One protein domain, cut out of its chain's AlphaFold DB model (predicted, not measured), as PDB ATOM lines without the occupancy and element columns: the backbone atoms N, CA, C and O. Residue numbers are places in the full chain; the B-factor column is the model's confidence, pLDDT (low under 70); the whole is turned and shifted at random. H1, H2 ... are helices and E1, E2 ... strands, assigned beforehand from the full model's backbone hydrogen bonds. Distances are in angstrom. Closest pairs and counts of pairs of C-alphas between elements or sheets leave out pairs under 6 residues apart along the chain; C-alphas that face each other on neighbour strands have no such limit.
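AT A GLANCE: This is residues 428 to 484, 497 to 516 and 561 to 632 of the 886 residues of the protein "ATP-dependent helicase HrpB" of Paenibacillus oralis (UniProt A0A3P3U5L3). A small closed barrel of five strands, E1 to E5, makes one end of the domain, and the helical hairpin H1 and H2, with H3 and H4 packed on H2, makes the other. H5 sits between them, packing on the barrel's outside over E5 and, only just, over E4, and touching H1 and H3, while short H6 is on the barrel's outside too. The 149 printed residues hold six named helices and five strands, in the order H1 H2 H3 H4 H5 E1 E2 E3 H6 E4 E5; the class is mixed, and so is the barrel, with E3 and E5 parallel and its other neighbours antiparallel. The whole is compact, with a radius of gyration of the C-alphas of 15.0 A and spans of 46 by 32 by 26 A.

HOW THE PARTS SIT: H1, residues 429 to 440, and H2, residues 444 to 455, form a helical hairpin at a shallow tilt of 15 degrees; their closest C-alphas, of Ala 438 and Ala 444, are 5.2 A apart. H3, residues 470 to 481, touches H2 with residues 474 to 478 alone, closest at the C-alphas of Leu 450 and Leu 474, 6.3 A. H4, residues 497 to 514, touches H2 at a steep tilt of 50 degrees, with the closest C-alphas, of Ala 449 and Gly 505, 4.8 A apart. H5, residues 564 to 575, touches H1 with residues 571 to 575 alone, closest at the C-alphas of Arg 430 and Ala 575, 4.3 A. E1, E2 and E3, residues 580 to 583, 589 to 591 and 596 to 598, form a meander, each the antiparallel neighbour of the one before; N 582 and O 590 are 2.9 A apart, N 589 and O 597 2.8 A. H6, residues 604 to 607, is on the barrel over none of its strands. E4, residues 610 to 617, and E5, residues 623 to 631, form a hairpin, with N 614 and O 627 2.9 A apart. E3 and E5 are parallel, with N 598 and O 623 2.8 A apart; E4 and E1 close the ring, with N 581 and O 611 2.8 A apart. H5 is on the barrel at a height over the sheet of 7.3 A. Every O i to N i+4 pair is within hydrogen-bond range in H1, H2, H3 and H4, and 6 of 8 in H5; H6 is too short for such a pair.

IN THESE COORDINATES: H1 begins at C-alpha 429, (152.528, 205.912, 194.943), and is 17.0 A long. H4 is 25.8 A long, and E4 and E5 are 18.7 A each. E4 bends by 78 degrees at residue 614, and E5 by 83 degrees at residue 626. E5 ends at C-alpha 631, (172.207, 198.191, 193.786).

THE WHOLE: The C-alphas of Glu 514 and Asp 586, the two farthest apart, are 47.6 A apart. Residues 485 to 496 and 517 to 560 are not printed, with 17.2 A and 20.8 A between the C-alphas across these cuts. The link from H2 to H3 is long, with 14 residues. The mean pLDDT of the printed part is 88.1, and 14 residues are under 70, among them 561 to 565 and 601 to 604.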
ATOM      1  N   HIS A 428     152.327 207.267 199.566       95.19
ATOM      2  CA  HIS A 428     152.858 207.828 198.325       95.19
ATOM      3  C   HIS A 428     152.962 206.721 197.251       95.19
ATOM      4  O   HIS A 428     153.469 205.641 197.585       95.19
ATOM      5  N   PRO A 429     152.565 206.953 195.979       97.81
ATOM      6  CA  PRO A 429     152.528 205.912 194.943       97.81
ATOM      7  C   PRO A 429     153.830 205.109 194.820       97.81
ATOM      8  O   PRO A 429     153.815 203.887 194.732       97.81
ATOM      9  N   ARG A 430     154.974 205.789 194.926       97.81
ATOM     10  CA  ARG A 430     156.312 205.169 194.951       97.81
ATOM     11  C   ARG A 430     156.473 204.113 196.053       97.81
ATOM     12  O   ARG A 430     156.892 202.989 195.795       97.81
ATOM     13  N   LEU A 431     156.105 204.455 197.287       97.81
ATOM     14  CA  LEU A 431     156.222 203.540 198.424       97.81
ATOM     15  C   LEU A 431     155.179 202.423 198.350       97.81
ATOM     16  O   LEU A 431     155.495 201.279 198.663       97.81
ATOM     17  N   ALA A 432     153.965 202.736 197.890       97.44
ATOM     18  CA  ALA A 432     152.917 201.748 197.663       97.44
ATOM     19  C   ALA A 432     153.365 200.684 196.645       97.44
ATOM     20  O   ALA A 432     153.275 199.488 196.923       97.44
ATOM     21  N   HIS A 433     153.932 201.118 195.513       98.44
ATOM     22  CA  HIS A 433     154.497 200.231 194.500       98.44
ATOM     23  C   HIS A 433     155.606 199.345 195.091       98.44
ATOM     24  O   HIS A 433     155.551 198.124 194.948       98.44
ATOM     25  N   MET A 434     156.557 199.926 195.832       98.19
ATOM     26  CA  MET A 434     157.618 199.169 196.510       98.19
ATOM     27  C   MET A 434     157.066 198.086 197.444       98.19
ATOM     28  O   MET A 434     157.558 196.961 197.401       98.19
ATOM     29  N   LEU A 435     156.060 198.387 198.276       97.19
ATOM     30  CA  LEU A 435     155.481 197.393 199.189       97.19
ATOM     31  C   LEU A 435     154.837 196.225 198.435       97.19
ATOM     32  O   LEU A 435     155.030 195.072 198.822       97.19
ATOM     33  N   LEU A 436     154.105 196.509 197.356       96.56
ATOM     34  CA  LEU A 436     153.442 195.481 196.554       96.56
ATOM     35  C   LEU A 436     154.458 194.594 195.821       96.56
ATOM     36  O   LEU A 436     154.345 193.372 195.896       96.56
ATOM     37  N   ARG A 437     155.502 195.177 195.216       96.06
ATOM     38  CA  ARG A 437     156.606 194.407 194.609       96.06
ATOM     39  C   ARG A 437     157.355 193.580 195.650       96.06
ATOM     40  O   ARG A 437     157.662 192.416 195.421       96.06
ATOM     41  N   ALA A 438     157.613 194.146 196.826       94.25
ATOM     42  CA  ALA A 438     158.276 193.436 197.912       94.25
ATOM     43  C   ALA A 438     157.452 192.252 198.429       94.25
ATOM     44  O   ALA A 438     158.031 191.226 198.790       94.25
ATOM     45  N   ARG A 439     156.118 192.370 198.455       92.06
ATOM     46  CA  ARG A 439     155.210 191.275 198.825       92.06
ATOM     47  C   ARG A 439     155.406 190.063 197.917       92.06
ATOM     48  O   ARG A 439     155.545 188.959 198.430       92.06
ATOM     49  N   GLU A 440     155.497 190.272 196.605       90.94
ATOM     50  CA  GLU A 440     155.731 189.198 195.623       90.94
ATOM     51  C   GLU A 440     157.073 188.479 195.833       90.94
ATOM     52  O   GLU A 440     157.198 187.294 195.536       90.94
ATOM     53  N   LEU A 441     158.066 189.180 196.388       89.62
ATOM     54  CA  LEU A 441     159.405 188.653 196.662       89.62
ATOM     55  C   LEU A 441     159.575 188.096 198.087       89.62
ATOM     56  O   LEU A 441     160.680 187.709 198.458       89.62
ATOM     57  N   GLY A 442     158.524 188.092 198.916       90.12
ATOM     58  CA  GLY A 442     158.621 187.690 200.327       90.12
ATOM     59  C   GLY A 442     159.378 188.689 201.220       90.12
ATOM     60  O   GLY A 442     159.786 188.352 202.329       90.12
ATOM     61  N   LEU A 443     159.549 189.934 200.765       92.00
ATOM     62  CA  LEU A 443     160.290 191.015 201.430       92.00
ATOM     63  C   LEU A 443     159.367 192.076 202.059       92.00
ATOM     64  O   LEU A 443     159.776 193.212 202.300       92.00
ATOM     65  N   ALA A 444     158.116 191.718 202.352       91.75
ATOM     66  CA  ALA A 444     157.116 192.640 202.894       91.75
ATOM     67  C   ALA A 444     157.564 193.329 204.198       91.75
ATOM     68  O   ALA A 444     157.377 194.533 204.359       91.75
ATOM     69  N   GLU A 445     158.177 192.591 205.128       91.56
ATOM     70  CA  GLU A 445     158.629 193.137 206.414       91.56
ATOM     71  C   GLU A 445     159.725 194.210 206.280       91.56
ATOM     72  O   GLU A 445     159.503 195.325 206.768       91.56
ATOM     73  N   PRO A 446     160.865 193.952 205.606       93.31
ATOM     74  CA  PRO A 446     161.862 194.994 205.384       93.31
ATOM     75  C   PRO A 446     161.334 196.158 204.544       93.31
ATOM     76  O   PRO A 446     161.690 197.300 204.822       93.31
ATOM     77  N   ALA A 447     160.441 195.915 203.580       95.31
ATOM     78  CA  ALA A 447     159.835 196.991 202.802       95.31
ATOM     79  C   ALA A 447     158.914 197.883 203.649       95.31
ATOM     80  O   ALA A 447     158.979 199.102 203.528       95.31
ATOM     81  N   CYS A 448     158.118 197.313 204.562       95.25
ATOM     82  CA  CYS A 448     157.293 198.087 205.497       95.25
ATOM     83  C   CYS A 448     158.149 198.925 206.457       95.25
ATOM     84  O   CYS A 448     157.813 200.075 206.738       95.25
ATOM     85  N   ALA A 449     159.264 198.365 206.941       94.00
ATOM     86  CA  ALA A 449     160.229 199.094 207.760       94.00
ATOM     87  C   ALA A 449     160.884 200.245 206.979       94.00
ATOM     88  O   ALA A 449     160.993 201.353 207.499       94.00
ATOM     89  N   LEU A 450     161.269 200.002 205.722       95.50
ATOM     90  CA  LEU A 450     161.859 201.010 204.843       95.50
ATOM     91  C   LEU A 450     160.859 202.115 204.473       95.50
ATOM     92  O   LEU A 450     161.205 203.287 204.554       95.50
ATOM     93  N   ALA A 451     159.614 201.773 204.134       95.75
ATOM     94  CA  ALA A 451     158.560 202.756 203.877       95.75
ATOM     95  C   ALA A 451     158.324 203.642 205.108       95.75
ATOM     96  O   ALA A 451     158.299 204.863 204.996       95.75
ATOM     97  N   ALA A 452     158.240 203.039 206.300       93.38
ATOM     98  CA  ALA A 452     158.097 203.785 207.546       93.38
ATOM     99  C   ALA A 452     159.289 204.715 207.827       93.38
ATOM    100  O   ALA A 452     159.092 205.823 208.318       93.38
ATOM    101  N   LEU A 453     160.508 204.275 207.510       92.88
ATOM    102  CA  LEU A 453     161.730 205.068 207.645       92.88
ATOM    103  C   LEU A 453     161.746 206.265 206.690       92.88
ATOM    104  O   LEU A 453     162.137 207.345 207.110       92.88
ATOM    105  N   LEU A 454     161.316 206.085 205.437       93.06
ATOM    106  CA  LEU A 454     161.297 207.147 204.424       93.06
ATOM    107  C   LEU A 454     160.171 208.172 204.635       93.06
ATOM    108  O   LEU A 454     160.277 209.297 204.158       93.06
ATOM    109  N   GLU A 455     159.095 207.801 205.330       89.94
ATOM    110  CA  GLU A 455     158.009 208.731 205.671       89.94
ATOM    111  C   GLU A 455     158.233 209.501 206.975       89.94
ATOM    112  O   GLU A 455     157.705 210.602 207.153       89.94
ATOM    113  N   GLU A 456     158.961 208.912 207.922       86.06
ATOM    114  CA  GLU A 456     159.302 209.564 209.181       86.06
ATOM    115  C   GLU A 456     160.600 210.361 209.070       86.06
ATOM    116  O   GLU A 456     161.359 210.291 208.106       86.06
ATOM    117  N   ARG A 457     160.869 211.164 210.100       76.50
ATOM    118  CA  ARG A 457     162.167 211.832 210.193       76.50
ATOM    119  C   ARG A 457     163.277 210.818 210.402       76.50
ATOM    120  O   ARG A 457     163.088 209.839 211.124       76.50
ATOM    121  N   ASP A 458     164.447 211.158 209.870       81.75
ATOM    122  CA  ASP A 458     165.649 210.361 210.059       81.75
ATOM    123  C   ASP A 458     165.898 210.079 211.550       81.75
ATOM    124  O   ASP A 458     165.795 210.959 212.415       81.75
ATOM    125  N   LEU A 459     166.187 208.812 211.838       83.88
ATOM    126  CA  LEU A 459     166.443 208.303 213.177       83.88
ATOM    127  C   LEU A 459     167.861 208.640 213.651       83.88
ATOM    128  O   LEU A 459     168.088 208.700 214.860       83.88
ATOM    129  N   LEU A 460     168.799 208.880 212.727       84.25
ATOM    130  CA  LEU A 460     170.178 209.243 213.044       84.25
ATOM    131  C   LEU A 460     170.327 210.761 213.216       84.25
ATOM    132  O   LEU A 460     169.759 211.566 212.478       84.25
ATOM    133  N   LYS A 461     171.122 211.176 214.209       74.12
ATOM    134  CA  LYS A 461     171.406 212.590 214.510       74.12
ATOM    135  C   LYS A 461     172.895 212.905 214.365       74.12
ATOM    136  O   LYS A 461     173.750 212.026 214.386       74.12
ATOM    137  N   GLY A 462     173.222 214.193 214.251       71.31
ATOM    138  CA  GLY A 462     174.612 214.662 214.290       71.31
ATOM    139  C   GLY A 462     175.450 214.173 213.106       71.31
ATOM    140  O   GLY A 462     175.042 214.333 211.959       71.31
ATOM    141  N   ALA A 463     176.643 213.638 213.385       65.06
ATOM    142  CA  ALA A 463     177.555 213.119 212.363       65.06
ATOM    143  C   ALA A 463     177.053 211.808 211.733       65.06
ATOM    144  O   ALA A 463     177.188 211.654 210.525       65.06
ATOM    145  N   ALA A 464     176.408 210.930 212.510       66.88
ATOM    146  CA  ALA A 464     175.809 209.690 212.008       66.88
ATOM    147  C   ALA A 464     174.664 209.964 211.017       66.88
ATOM    148  O   ALA A 464     174.532 209.283 210.010       66.88
ATOM    149  N   GLY A 465     173.892 211.037 211.233       67.81
ATOM    150  CA  GLY A 465     172.858 211.480 210.287       67.81
ATOM    151  C   GLY A 465     173.394 212.067 208.973       67.81
ATOM    152  O   GLY A 465     172.598 212.433 208.116       67.81
ATOM    153  N   ARG A 466     174.719 212.209 208.811       74.38
ATOM    154  CA  ARG A 466     175.336 212.621 207.537       74.38
ATOM    155  C   ARG A 466     175.688 211.445 206.634       74.38
ATOM    156  O   ARG A 466     176.009 211.691 205.482       74.38
ATOM    157  N   ASP A 467     175.675 210.220 207.150       82.88
ATOM    158  CA  ASP A 467     175.823 209.026 206.325       82.88
ATOM    159  C   ASP A 467     174.555 208.858 205.479       82.88
ATOM    160  O   ASP A 467     173.465 208.789 206.046       82.88
ATOM    161  N   GLY A 468     174.673 208.829 204.153       86.75
ATOM    162  CA  GLY A 468     173.550 208.643 203.233       86.75
ATOM    163  C   GLY A 468     173.127 207.182 203.041       86.75
ATOM    164  O   GLY A 468     172.143 206.926 202.347       86.75
ATOM    165  N   ASP A 469     173.833 206.214 203.639       90.50
ATOM    166  CA  ASP A 469     173.556 204.787 203.447       90.50
ATOM    167  C   ASP A 469     172.286 204.331 204.185       90.50
ATOM    168  O   ASP A 469     172.189 204.304 205.422       90.50
ATOM    169  N   LEU A 470     171.273 203.941 203.410       92.12
ATOM    170  CA  LEU A 470     170.000 203.440 203.927       92.12
ATOM    171  C   LEU A 470     170.123 202.065 204.590       92.12
ATOM    172  O   LEU A 470     169.311 201.745 205.463       92.12
ATOM    173  N   ARG A 471     171.135 201.260 204.240       90.81
ATOM    174  CA  ARG A 471     171.311 199.906 204.795       90.81
ATOM    175  C   ARG A 471     171.546 199.947 206.295       90.81
ATOM    176  O   ARG A 471     170.963 199.150 207.034       90.81
ATOM    177  N   HIS A 472     172.340 200.915 206.754       87.81
ATOM    178  CA  HIS A 472     172.619 201.111 208.171       87.81
ATOM    179  C   HIS A 472     171.321 201.396 208.944       87.81
ATOM    180  O   HIS A 472     170.991 200.695 209.902       87.81
ATOM    181  N   ARG A 473     170.519 202.354 208.473       90.56
ATOM    182  CA  ARG A 473     169.247 202.724 209.113       90.56
ATOM    183  C   ARG A 473     168.240 201.577 209.110       90.56
ATOM    184  O   ARG A 473     167.622 201.306 210.139       90.56
ATOM    185  N   LEU A 474     168.100 200.874 207.986       91.62
ATOM    186  CA  LEU A 474     167.190 199.735 207.881       91.62
ATOM    187  C   LEU A 474     167.595 198.605 208.837       91.62
ATOM    188  O   LEU A 474     166.742 198.041 209.520       91.62
ATOM    189  N   THR A 475     168.895 198.326 208.953       89.50
ATOM    190  CA  THR A 475     169.432 197.333 209.896       89.50
ATOM    191  C   THR A 475     169.090 197.685 211.344       89.50
ATOM    192  O   THR A 475     168.654 196.814 212.099       89.50
ATOM    193  N   LEU A 476     169.214 198.960 211.734       88.56
ATOM    194  CA  LEU A 476     168.831 199.423 213.074       88.56
ATOM    195  C   LEU A 476     167.343 199.181 213.358       88.56
ATOM    196  O   LEU A 476     166.997 198.659 214.420       88.56
ATOM    197  N   VAL A 477     166.466 199.500 212.402       90.31
ATOM    198  CA  VAL A 477     165.015 199.295 212.542       90.31
ATOM    199  C   VAL A 477     164.671 197.807 212.648       90.31
ATOM    200  O   VAL A 477     163.924 197.413 213.545       90.31
ATOM    201  N   LEU A 478     165.241 196.961 211.787       89.38
ATOM    202  CA  LEU A 478     164.973 195.519 211.781       89.38
ATOM    203  C   LEU A 478     165.487 194.819 213.045       89.38
ATOM    204  O   LEU A 478     164.793 193.966 213.604       89.38
ATOM    205  N   ASN A 479     166.669 195.191 213.537       87.75
ATOM    206  CA  ASN A 479     167.206 194.643 214.784       87.75
ATOM    207  C   ASN A 479     166.347 195.044 215.988       87.75
ATOM    208  O   ASN A 479     166.045 194.204 216.841       87.75
ATOM    209  N   ALA A 480     165.890 196.299 216.025       86.44
ATOM    210  CA  ALA A 480     164.982 196.774 217.061       86.44
ATOM    211  C   ALA A 480     163.626 196.047 217.025       86.44
ATOM    212  O   ALA A 480     163.097 195.696 218.080       86.44
ATOM    213  N   ALA A 481     163.091 195.754 215.834       85.44
ATOM    214  CA  ALA A 481     161.852 194.991 215.670       85.44
ATOM    215  C   ALA A 481     161.954 193.557 216.228       85.44
ATOM    216  O   ALA A 481     160.983 193.046 216.782       85.44
ATOM    217  N   LYS A 482     163.137 192.932 216.139       84.19
ATOM    218  CA  LYS A 482     163.421 191.582 216.664       84.19
ATOM    219  C   LYS A 482     163.706 191.543 218.172       84.19
ATOM    220  O   LYS A 482     163.985 190.476 218.710       84.19
ATOM    221  N   GLY A 483     163.678 192.684 218.865       74.38
ATOM    222  CA  GLY A 483     164.002 192.760 220.293       74.38
ATOM    223  C   GLY A 483     165.488 192.547 220.611       74.38
ATOM    224  O   GLY A 483     165.845 192.382 221.779       74.38
ATOM    225  N   ALA A 484     166.365 192.571 219.600       63.25
ATOM    226  CA  ALA A 484     167.801 192.462 219.798       63.25
ATOM    227  C   ALA A 484     168.317 193.734 220.492       63.25
ATOM    228  O   ALA A 484     168.410 194.801 219.885       63.25
ATOM    229  N   ALA A 497     162.032 208.430 217.623       82.88
ATOM    230  CA  ALA A 497     161.902 208.251 216.177       82.88
ATOM    231  C   ALA A 497     161.817 206.765 215.817       82.88
ATOM    232  O   ALA A 497     160.895 206.360 215.114       82.88
ATOM    233  N   LEU A 498     162.698 205.943 216.387       87.44
ATOM    234  CA  LEU A 498     162.703 204.500 216.176       87.44
ATOM    235  C   LEU A 498     161.370 203.851 216.580       87.44
ATOM    236  O   LEU A 498     160.817 203.062 215.819       87.44
ATOM    237  N   GLN A 499     160.806 204.213 217.737       86.31
ATOM    238  CA  GLN A 499     159.491 203.709 218.150       86.31
ATOM    239  C   GLN A 499     158.370 204.093 217.176       86.31
ATOM    240  O   GLN A 499     157.528 203.245 216.870       86.31
ATOM    241  N   ARG A 500     158.363 205.333 216.661       85.06
ATOM    242  CA  ARG A 500     157.389 205.764 215.644       85.06
ATOM    243  C   ARG A 500     157.538 204.970 214.350       85.06
ATOM    244  O   ARG A 500     156.537 204.474 213.843       85.06
ATOM    245  N   ILE A 501     158.769 204.777 213.873       90.56
ATOM    246  CA  ILE A 501     159.061 203.972 212.678       90.56
ATOM    247  C   ILE A 501     158.572 202.529 212.869       90.56
ATOM    248  O   ILE A 501     157.883 201.996 212.006       90.56
ATOM    249  N   LEU A 502     158.840 201.901 214.020       90.50
ATOM    250  CA  LEU A 502     158.368 200.543 214.322       90.50
ATOM    251  C   LEU A 502     156.839 200.444 214.407       90.50
ATOM    252  O   LEU A 502     156.245 199.443 214.001       90.50
ATOM    253  N   GLN A 503     156.176 201.453 214.974       89.44
ATOM    254  CA  GLN A 503     154.715 201.515 215.004       89.44
ATOM    255  C   GLN A 503     154.147 201.645 213.587       89.44
ATOM    256  O   GLN A 503     153.223 200.914 213.238       89.44
ATOM    257  N   LEU A 504     154.725 202.525 212.772       89.06
ATOM    258  CA  LEU A 504     154.286 202.762 211.406       89.06
ATOM    259  C   LEU A 504     154.546 201.545 210.501       89.06
ATOM    260  O   LEU A 504     153.658 201.129 209.766       89.06
ATOM    261  N   GLY A 505     155.701 200.888 210.634       92.38
ATOM    262  CA  GLY A 505     156.012 199.655 209.906       92.38
ATOM    263  C   GLY A 505     155.029 198.522 210.221       92.38
ATOM    264  O   GLY A 505     154.598 197.809 209.317       92.38
ATOM    265  N   ARG A 506     154.592 198.391 211.483       91.62
ATOM    266  CA  ARG A 506     153.527 197.443 211.863       91.62
ATOM    267  C   ARG A 506     152.176 197.796 211.242       91.62
ATOM    268  O   ARG A 506     151.460 196.890 210.829       91.62
ATOM    269  N   GLN A 507     151.841 199.083 211.153       89.75
ATOM    270  CA  GLN A 507     150.612 199.541 210.493       89.75
ATOM    271  C   GLN A 507     150.624 199.206 208.999       89.75
ATOM    272  O   GLN A 507     149.624 198.717 208.481       89.75
ATOM    273  N   TRP A 508     151.758 199.397 208.322       91.00
ATOM    274  CA  TRP A 508     151.898 199.038 206.912       91.00
ATOM    275  C   TRP A 508     151.831 197.540 206.671       91.00
ATOM    276  O   TRP A 508     151.135 197.108 205.757       91.00
ATOM    277  N   LYS A 509     152.451 196.743 207.547       91.75
ATOM    278  CA  LYS A 509     152.328 195.283 207.504       91.75
ATOM    279  C   LYS A 509     150.871 194.838 207.668       91.75
ATOM    280  O   LYS A 509     150.424 193.990 206.909       91.75
ATOM    281  N   ALA A 510     150.129 195.429 208.607       90.19
ATOM    282  CA  ALA A 510     148.710 195.126 208.801       90.19
ATOM    283  C   ALA A 510     147.873 195.465 207.557       90.19
ATOM    284  O   ALA A 510     147.159 194.601 207.062       90.19
ATOM    285  N   ARG A 511     148.033 196.667 206.988       88.19
ATOM    286  CA  ARG A 511     147.312 197.055 205.762       88.19
ATOM    287  C   ARG A 511     147.643 196.189 204.557       88.19
ATOM    288  O   ARG A 511     146.765 195.879 203.765       88.19
ATOM    289  N   LEU A 512     148.906 195.806 204.403       90.00
ATOM    290  CA  LEU A 512     149.317 194.935 203.309       90.00
ATOM    291  C   LEU A 512     148.654 193.550 203.419       90.00
ATOM    292  O   LEU A 512     148.287 192.990 202.396       90.00
ATOM    293  N   LEU A 513     148.457 193.045 204.644       87.75
ATOM    294  CA  LEU A 513     147.730 191.798 204.913       87.75
ATOM    295  C   LEU A 513     146.211 191.938 204.724       87.75
ATOM    296  O   LEU A 513     145.564 190.985 204.305       87.75
ATOM    297  N   GLU A 514     145.632 193.108 205.012       86.50
ATOM    298  CA  GLU A 514     144.210 193.391 204.753       86.50
ATOM    299  C   GLU A 514     143.875 193.299 203.254       86.50
ATOM    300  O   GLU A 514     142.785 192.859 202.905       86.50
ATOM    301  N   LEU A 515     144.820 193.627 202.360       82.81
ATOM    302  CA  LEU A 515     144.639 193.460 200.910       82.81
ATOM    303  C   LEU A 515     144.523 191.995 200.462       82.81
ATOM    304  O   LEU A 515     144.018 191.743 199.369       82.81
ATOM    305  N   ASP A 516     145.026 191.049 201.258       67.56
ATOM    306  CA  ASP A 516     144.993 189.616 200.944       67.56
ATOM    307  C   ASP A 516     143.680 188.957 201.405       67.56
ATOM    308  O   ASP A 516     143.384 187.818 201.033       67.56
ATOM    309  N   PRO A 561     165.337 187.276 204.915       51.91
ATOM    310  CA  PRO A 561     165.208 188.598 205.550       51.91
ATOM    311  C   PRO A 561     166.409 189.006 206.433       51.91
ATOM    312  O   PRO A 561     166.387 190.055 207.079       51.91
ATOM    313  N   GLN A 562     167.464 188.188 206.488       53.00
ATOM    314  CA  GLN A 562     168.640 188.350 207.336       53.00
ATOM    315  C   GLN A 562     169.798 189.140 206.693       53.00
ATOM    316  O   GLN A 562     170.780 189.387 207.382       53.00
ATOM    317  N   GLN A 563     169.697 189.579 205.428       66.31
ATOM    318  CA  GLN A 563     170.765 190.340 204.747       66.31
ATOM    319  C   GLN A 563     170.260 191.666 204.141       66.31
ATOM    320  O   GLN A 563     170.048 191.731 202.929       66.31
ATOM    321  N   PRO A 564     170.077 192.730 204.953       64.69
ATOM    322  CA  PRO A 564     169.669 194.061 204.481       64.69
ATOM    323  C   PRO A 564     170.493 194.593 203.310       64.69
ATOM    324  O   PRO A 564     169.947 195.239 202.414       64.69
ATOM    325  N   ASP A 565     171.782 194.250 203.283       69.62
ATOM    326  CA  ASP A 565     172.717 194.634 202.228       69.62
ATOM    327  C   ASP A 565     172.301 194.160 200.834       69.62
ATOM    328  O   ASP A 565     172.616 194.825 199.855       69.62
ATOM    329  N   ARG A 566     171.562 193.050 200.740       76.62
ATOM    330  CA  ARG A 566     171.221 192.406 199.467       76.62
ATOM    331  C   ARG A 566     169.899 192.884 198.865       76.62
ATOM    332  O   ARG A 566     169.658 192.651 197.689       76.62
ATOM    333  N   TYR A 567     169.021 193.510 199.654       86.88
ATOM    334  CA  TYR A 567     167.683 193.904 199.189       86.88
ATOM    335  C   TYR A 567     167.344 195.382 199.379       86.88
ATOM    336  O   TYR A 567     166.388 195.847 198.767       86.88
ATOM    337  N   CYS A 568     168.079 196.147 200.197       93.81
ATOM    338  CA  CYS A 568     167.748 197.556 200.436       93.81
ATOM    339  C   CYS A 568     167.758 198.374 199.134       93.81
ATOM    340  O   CYS A 568     166.762 199.028 198.831       93.81
ATOM    341  N   GLY A 569     168.820 198.265 198.325       95.38
ATOM    342  CA  GLY A 569     168.888 198.920 197.015       95.38
ATOM    343  C   GLY A 569     167.791 198.466 196.063       95.38
ATOM    344  O   GLY A 569     167.151 199.301 195.431       95.38
ATOM    345  N   LEU A 570     167.503 197.162 196.015       95.69
ATOM    346  CA  LEU A 570     166.424 196.616 195.192       95.69
ATOM    347  C   LEU A 570     165.055 197.204 195.579       95.69
ATOM    348  O   LEU A 570     164.317 197.663 194.712       95.69
ATOM    349  N   LEU A 571     164.729 197.260 196.873       96.94
ATOM    350  CA  LEU A 571     163.475 197.847 197.354       96.94
ATOM    351  C   LEU A 571     163.381 199.341 197.015       96.94
ATOM    352  O   LEU A 571     162.364 199.788 196.484       96.94
ATOM    353  N   VAL A 572     164.453 200.106 197.251       97.69
ATOM    354  CA  VAL A 572     164.510 201.528 196.872       97.69
ATOM    355  C   VAL A 572     164.346 201.693 195.360       97.69
ATOM    356  O   VAL A 572     163.656 202.615 194.931       97.69
ATOM    357  N   SER A 573     164.906 200.786 194.554       97.44
ATOM    358  CA  SER A 573     164.785 200.830 193.095       97.44
ATOM    359  C   SER A 573     163.325 200.743 192.643       97.44
ATOM    360  O   SER A 573     162.936 201.492 191.755       97.44
ATOM    361  N   PHE A 574     162.493 199.924 193.302       97.56
ATOM    362  CA  PHE A 574     161.065 199.830 192.978       97.56
ATOM    363  C   PHE A 574     160.310 201.121 193.311       97.56
ATOM    364  O   PHE A 574     159.420 201.523 192.568       97.56
ATOM    365  N   ALA A 575     160.655 201.797 194.410       97.38
ATOM    366  CA  ALA A 575     160.046 203.090 194.730       97.38
ATOM    367  C   ALA A 575     160.524 204.207 193.784       97.38
ATOM    368  O   ALA A 575     159.759 205.108 193.422       97.38
ATOM    369  N   TYR A 576     161.793 204.168 193.386       97.31
ATOM    370  CA  TYR A 576     162.447 205.239 192.643       97.31
ATOM    371  C   TYR A 576     163.175 204.723 191.392       97.31
ATOM    372  O   TYR A 576     164.394 204.887 191.281       97.31
ATOM    373  N   PRO A 577     162.455 204.123 190.424       95.56
ATOM    374  CA  PRO A 577     163.080 203.508 189.253       95.56
ATOM    375  C   PRO A 577     163.779 204.537 188.352       95.56
ATOM    376  O   PRO A 577     164.802 204.246 187.738       95.56
ATOM    377  N   ASP A 578     163.272 205.767 188.306       94.50
ATOM    378  CA  ASP A 578     163.855 206.950 187.661       94.50
ATOM    379  C   ASP A 578     165.129 207.478 188.350       94.50
ATOM    380  O   ASP A 578     165.923 208.183 187.718       94.50
ATOM    381  N   ARG A 579     165.355 207.109 189.619       96.00
ATOM    382  CA  ARG A 579     166.502 207.533 190.447       96.00
ATOM    383  C   ARG A 579     167.510 206.412 190.708       96.00
ATOM    384  O   ARG A 579     168.343 206.515 191.607       96.00
ATOM    385  N   ILE A 580     167.463 205.352 189.908       97.44
ATOM    386  CA  ILE A 580     168.581 204.417 189.779       97.44
ATOM    387  C   ILE A 580     169.720 205.160 189.084       97.44
ATOM    388  O   ILE A 580     169.476 205.852 188.098       97.44
ATOM    389  N   ALA A 581     170.948 205.042 189.576       96.62
ATOM    390  CA  ALA A 581     172.081 205.792 189.057       96.62
ATOM    391  C   ALA A 581     173.328 204.930 188.866       96.62
ATOM    392  O   ALA A 581     173.576 204.017 189.649       96.62
ATOM    393  N   ILE A 582     174.131 205.266 187.853       96.69
ATOM    394  CA  ILE A 582     175.444 204.663 187.585       96.69
ATOM    395  C   ILE A 582     176.565 205.647 187.922       96.69
ATOM    396  O   ILE A 582     176.475 206.839 187.615       96.69
ATOM    397  N   ARG A 583     177.640 205.148 188.530       94.62
ATOM    398  CA  ARG A 583     178.843 205.928 188.826       94.62
ATOM    399  C   ARG A 583     179.613 206.254 187.541       94.62
ATOM    400  O   ARG A 583     179.860 205.389 186.706       94.62
ATOM    401  N   ARG A 584     180.050 207.502 187.408       92.88
ATOM    402  CA  ARG A 584     180.922 207.999 186.339       92.88
ATOM    403  C   ARG A 584     182.402 207.969 186.763       92.88
ATOM    404  O   ARG A 584     182.701 207.895 187.959       92.88
ATOM    405  N   PRO A 585     183.350 208.048 185.808       88.88
ATOM    406  CA  PRO A 585     184.785 208.052 186.117       88.88
ATOM    407  C   PRO A 585     185.228 209.187 187.053       88.88
ATOM    408  O   PRO A 585     186.129 208.993 187.862       88.88
ATOM    409  N   ASP A 586     184.561 210.340 186.989       88.25
ATOM    410  CA  ASP A 586     184.804 211.515 187.839       88.25
ATOM    411  C   ASP A 586     184.252 211.377 189.274       88.25
ATOM    412  O   ASP A 586     184.402 212.287 190.088       88.25
ATOM    413  N   GLY A 587     183.621 210.242 189.600       86.62
ATOM    414  CA  GLY A 587     183.025 209.960 190.906       86.62
ATOM    415  C   GLY A 587     181.606 210.491 191.093       86.62
ATOM    416  O   GLY A 587     181.016 210.254 192.146       86.62
ATOM    417  N   ARG A 588     181.041 211.171 190.089       91.81
ATOM    418  CA  ARG A 588     179.636 211.594 190.084       91.81
ATOM    419  C   ARG A 588     178.737 210.449 189.640       91.81
ATOM    420  O   ARG A 588     179.211 209.407 189.195       91.81
ATOM    421  N   TYR A 589     177.432 210.646 189.730       94.88
ATOM    422  CA  TYR A 589     176.430 209.665 189.335       94.88
ATOM    423  C   TYR A 589     175.540 210.211 188.219       94.88
ATOM    424  O   TYR A 589     175.231 211.400 188.170       94.88
ATOM    425  N   LEU A 590     175.128 209.335 187.306       96.38
ATOM    426  CA  LEU A 590     174.119 209.608 186.286       96.38
ATOM    427  C   LEU A 590     172.865 208.813 186.608       96.38
ATOM    428  O   LEU A 590     172.904 207.585 186.571       96.38
ATOM    429  N   LEU A 591     171.766 209.508 186.889       96.56
ATOM    430  CA  LEU A 591     170.466 208.884 187.094       96.56
ATOM    431  C   LEU A 591     169.915 208.352 185.767       96.56
ATOM    432  O   LEU A 591     170.209 208.881 184.692       96.56
ATOM    433  N   ARG A 592     169.034 207.355 185.856       95.75
ATOM    434  CA  ARG A 592     168.243 206.812 184.747       95.75
ATOM    435  C   ARG A 592     167.491 207.911 183.996       95.75
ATOM    436  O   ARG A 592     167.388 207.842 182.775       95.75
ATOM    437  N   SER A 593     167.028 208.939 184.706       92.50
ATOM    438  CA  SER A 593     166.387 210.133 184.137       92.50
ATOM    439  C   SER A 593     167.317 211.029 183.300       92.50
ATOM    440  O   SER A 593     166.850 211.961 182.655       92.50
ATOM    441  N   GLY A 594     168.632 210.792 183.313       93.25
ATOM    442  CA  GLY A 594     169.644 211.621 182.646       93.25
ATOM    443  C   GLY A 594     170.208 212.747 183.517       93.25
ATOM    444  O   GLY A 594     171.185 213.395 183.136       93.25
ATOM    445  N   ARG A 595     169.645 212.966 184.710       93.75
ATOM    446  CA  ARG A 595     170.122 213.966 185.671       93.75
ATOM    447  C   ARG A 595     171.450 213.527 186.301       93.75
ATOM    448  O   ARG A 595     171.589 212.391 186.744       93.75
ATOM    449  N   GLY A 596     172.428 214.432 186.351       94.50
ATOM    450  CA  GLY A 596     173.655 214.231 187.126       94.50
ATOM    451  C   GLY A 596     173.403 214.428 188.621       94.50
ATOM    452  O   GLY A 596     172.635 215.315 188.999       94.50
ATOM    453  N   ALA A 597     174.050 213.623 189.458       93.50
ATOM    454  CA  ALA A 597     173.974 213.726 190.907       93.50
ATOM    455  C   ALA A 597     175.323 213.470 191.583       93.50
ATOM    456  O   ALA A 597     176.202 212.799 191.036       93.50
ATOM    457  N   VAL A 598     175.480 214.000 192.791       92.31
ATOM    458  CA  VAL A 598     176.716 213.931 193.572       92.31
ATOM    459  C   VAL A 598     176.451 213.402 194.973       92.31
ATOM    460  O   VAL A 598     175.506 213.823 195.643       92.31
ATOM    461  N   LEU A 599     177.321 212.501 195.427       87.94
ATOM    462  CA  LEU A 599     177.428 212.150 196.838       87.94
ATOM    463  C   LEU A 599     178.321 213.183 197.544       87.94
ATOM    464  O   LEU A 599     179.408 213.495 197.041       87.94
ATOM    465  N   PRO A 600     177.915 213.717 198.705       78.25
ATOM    466  CA  PRO A 600     178.810 214.470 199.573       78.25
ATOM    467  C   PRO A 600     180.067 213.648 199.921       78.25
ATOM    468  O   PRO A 600     180.012 212.441 200.136       78.25
ATOM    469  N   VAL A 601     181.238 214.291 199.963       61.06
ATOM    470  CA  VAL A 601     182.519 213.586 200.160       61.06
ATOM    471  C   VAL A 601     182.600 212.952 201.564       61.06
ATOM    472  O   VAL A 601     182.362 213.645 202.554       61.06
ATOM    473  N   LYS A 602     183.063 211.683 201.625       57.59
ATOM    474  CA  LYS A 602     183.234 210.771 202.793       57.59
ATOM    475  C   LYS A 602     182.042 209.860 203.155       57.59
ATOM    476  O   LYS A 602     181.782 209.651 204.336       57.59
ATOM    477  N   GLU A 603     181.373 209.257 202.174       63.03
ATOM    478  CA  GLU A 603     180.315 208.258 202.422       63.03
ATOM    479  C   GLU A 603     180.737 206.844 201.981       63.03
ATOM    480  O   GLU A 603     181.467 206.682 200.999       63.03
ATOM    481  N   SER A 604     180.262 205.813 202.692       69.75
ATOM    482  CA  SER A 604     180.474 204.380 202.392       69.75
ATOM    483  C   SER A 604     180.020 203.982 200.979       69.75
ATOM    484  O   SER A 604     180.522 203.018 200.404       69.75
ATOM    485  N   LEU A 605     179.096 204.757 200.409       83.56
ATOM    486  CA  LEU A 605     178.470 204.537 199.110       83.56
ATOM    487  C   LEU A 605     179.347 204.914 197.909       83.56
ATOM    488  O   LEU A 605     179.074 204.459 196.803       83.56
ATOM    489  N   GLY A 606     180.404 205.718 198.091       77.62
ATOM    490  CA  GLY A 606     181.159 206.315 196.975       77.62
ATOM    491  C   GLY A 606     181.896 205.325 196.058       77.62
ATOM    492  O   GLY A 606     182.364 205.717 194.982       77.62
ATOM    493  N   ALA A 607     182.010 204.061 196.473       83.88
ATOM    494  CA  ALA A 607     182.590 202.968 195.693       83.88
ATOM    495  C   ALA A 607     181.547 202.138 194.918       83.88
ATOM    496  O   ALA A 607     181.930 201.366 194.041       83.88
ATOM    497  N   ALA A 608     180.251 202.278 195.216       90.69
ATOM    498  CA  ALA A 608     179.205 201.494 194.568       90.69
ATOM    499  C   ALA A 608     179.052 201.895 193.092       90.69
ATOM    500  O   ALA A 608     178.941 203.085 192.773       90.69
ATOM    501  N   ALA A 609     179.036 200.899 192.200       93.00
ATOM    502  CA  ALA A 609     178.869 201.108 190.762       93.00
ATOM    503  C   ALA A 609     177.458 201.603 190.423       93.00
ATOM    504  O   ALA A 609     177.314 202.552 189.649       93.00
ATOM    505  N   PHE A 610     176.439 201.014 191.055       95.88
ATOM    506  CA  PHE A 610     175.054 201.451 190.957       95.88
ATOM    507  C   PHE A 610     174.485 201.816 192.326       95.88
ATOM    508  O   PHE A 610     174.809 201.209 193.349       95.88
ATOM    509  N   LEU A 611     173.604 202.813 192.327       96.25
ATOM    510  CA  LEU A 611     172.839 203.243 193.490       96.25
ATOM    511  C   LEU A 611     171.356 203.292 193.140       96.25
ATOM    512  O   LEU A 611     170.984 203.748 192.061       96.25
ATOM    513  N   ALA A 612     170.509 202.897 194.082       97.19
ATOM    514  CA  ALA A 612     169.109 203.287 194.106       97.19
ATOM    515  C   ALA A 612     168.950 204.432 195.111       97.19
ATOM    516  O   ALA A 612     169.331 204.298 196.278       97.19
ATOM    517  N   ILE A 613     168.426 205.572 194.658       96.50
ATOM    518  CA  ILE A 613     168.421 206.809 195.443       96.50
ATOM    519  C   ILE A 613     166.997 207.142 195.897       96.50
ATOM    520  O   ILE A 613     166.110 207.362 195.074       96.50
ATOM    521  N   ALA A 614     166.786 207.209 197.213       95.00
ATOM    522  CA  ALA A 614     165.486 207.539 197.794       95.00
ATOM    523  C   ALA A 614     165.281 209.050 197.946       95.00
ATOM    524  O   ALA A 614     164.177 209.540 197.714       95.00
ATOM    525  N   ASP A 615     166.339 209.785 198.298       92.38
ATOM    526  CA  ASP A 615     166.267 211.221 198.569       92.38
ATOM    527  C   ASP A 615     167.412 211.989 197.892       92.38
ATOM    528  O   ASP A 615     168.587 211.616 197.994       92.38
ATOM    529  N   VAL A 616     167.039 213.060 197.191       91.56
ATOM    530  CA  VAL A 616     167.919 213.967 196.448       91.56
ATOM    531  C   VAL A 616     167.421 215.386 196.669       91.56
ATOM    532  O   VAL A 616     166.249 215.667 196.432       91.56
ATOM    533  N   ASP A 617     168.327 216.284 197.039       90.94
ATOM    534  CA  ASP A 617     168.084 217.725 196.995       90.94
ATOM    535  C   ASP A 617     168.497 218.247 195.613       90.94
ATOM    536  O   ASP A 617     169.690 218.340 195.299       90.94
ATOM    537  N   ASP A 618     167.520 218.518 194.742       88.88
ATOM    538  CA  ASP A 618     167.758 218.921 193.347       88.88
ATOM    539  C   ASP A 618     168.080 220.424 193.213       88.88
ATOM    540  O   ASP A 618     167.422 221.187 192.498       88.88
ATOM    541  N   GLU A 619     169.107 220.866 193.938       82.38
ATOM    542  CA  GLU A 619     169.618 222.235 193.904       82.38
ATOM    543  C   GLU A 619     170.817 222.362 192.943       82.38
ATOM    544  O   GLU A 619     171.818 221.661 193.061       82.38
ATOM    545  N   GLY A 620     170.751 223.307 191.998       80.50
ATOM    546  CA  GLY A 620     171.878 223.646 191.119       80.50
ATOM    547  C   GLY A 620     172.031 222.756 189.878       80.50
ATOM    548  O   GLY A 620     171.055 222.264 189.307       80.50
ATOM    549  N   ALA A 621     173.269 222.608 189.392       82.69
ATOM    550  CA  ALA A 621     173.571 221.889 188.149       82.69
ATOM    551  C   ALA A 621     173.532 220.359 188.300       82.69
ATOM    552  O   ALA A 621     173.300 219.673 187.308       82.69
ATOM    553  N   GLU A 622     173.697 219.835 189.512       87.50
ATOM    554  CA  GLU A 622     173.670 218.405 189.833       87.50
ATOM    555  C   GLU A 622     172.900 218.204 191.137       87.50
ATOM    556  O   GLU A 622     173.042 219.007 192.055       87.50
ATOM    557  N   GLY A 623     172.093 217.147 191.223       90.12
ATOM    558  CA  GLY A 623     171.339 216.843 192.439       90.12
ATOM    559  C   GLY A 623     172.249 216.317 193.547       90.12
ATOM    560  O   GLY A 623     173.139 215.502 193.298       90.12
ATOM    561  N   ARG A 624     172.031 216.741 194.790       92.31
ATOM    562  CA  ARG A 624     172.776 216.228 195.940       92.31
ATOM    563  C   ARG A 624     172.067 215.012 196.522       92.31
ATOM    564  O   ARG A 624     170.955 215.132 197.023       92.31
ATOM    565  N   ILE A 625     172.728 213.860 196.508       92.50
ATOM    566  CA  ILE A 625     172.197 212.626 197.093       92.50
ATOM    567  C   ILE A 625     172.196 212.760 198.622       92.50
ATOM    568  O   ILE A 625     173.209 213.147 199.208       92.50
ATOM    569  N   LEU A 626     171.051 212.476 199.249       90.38
ATOM    570  CA  LEU A 626     170.869 212.516 200.704       90.38
ATOM    571  C   LEU A 626     170.683 211.120 201.302       90.38
ATOM    572  O   LEU A 626     171.236 210.843 202.361       90.38
ATOM    573  N   LEU A 627     169.917 210.250 200.634       92.69
ATOM    574  CA  LEU A 627     169.675 208.870 201.062       92.69
ATOM    575  C   LEU A 627     169.689 207.926 199.859       92.69
ATOM    576  O   LEU A 627     168.914 208.102 198.916       92.69
ATOM    577  N   ALA A 628     170.531 206.896 199.907       94.75
ATOM    578  CA  ALA A 628     170.657 205.895 198.853       94.75
ATOM    579  C   ALA A 628     171.096 204.532 199.407       94.75
ATOM    580  O   ALA A 628     171.505 204.402 200.560       94.75
ATOM    581  N   ALA A 629     171.006 203.502 198.572       94.75
ATOM    582  CA  ALA A 629     171.569 202.185 198.842       94.75
ATOM    583  C   ALA A 629     172.251 201.627 197.581       94.75
ATOM    584  O   ALA A 629     171.787 201.915 196.472       94.75
ATOM    585  N   PRO A 630     173.324 200.823 197.719       94.38
ATOM    586  CA  PRO A 630     173.926 200.111 196.597       94.38
ATOM    587  C   PRO A 630     172.925 199.175 195.935       94.38
ATOM    588  O   PRO A 630     172.120 198.542 196.619       94.38
ATOM    589  N   LEU A 631     172.994 199.098 194.612       94.19
ATOM    590  CA  LEU A 631     172.207 198.191 193.786       94.19
ATOM    591  C   LEU A 631     173.168 197.349 192.944       94.19
ATOM    592  O   LEU A 631     174.182 197.865 192.482       94.19
ATOM    593  N   GLU A 632     172.856 196.075 192.740       91.88
ATOM    594  CA  GLU A 632     173.661 195.205 191.881       91.88
ATOM    595  C   GLU A 632     173.160 195.269 190.431       91.88
ATOM    596  O   GLU A 632     171.964 195.422 190.170       91.88
TER     597      GLU A 632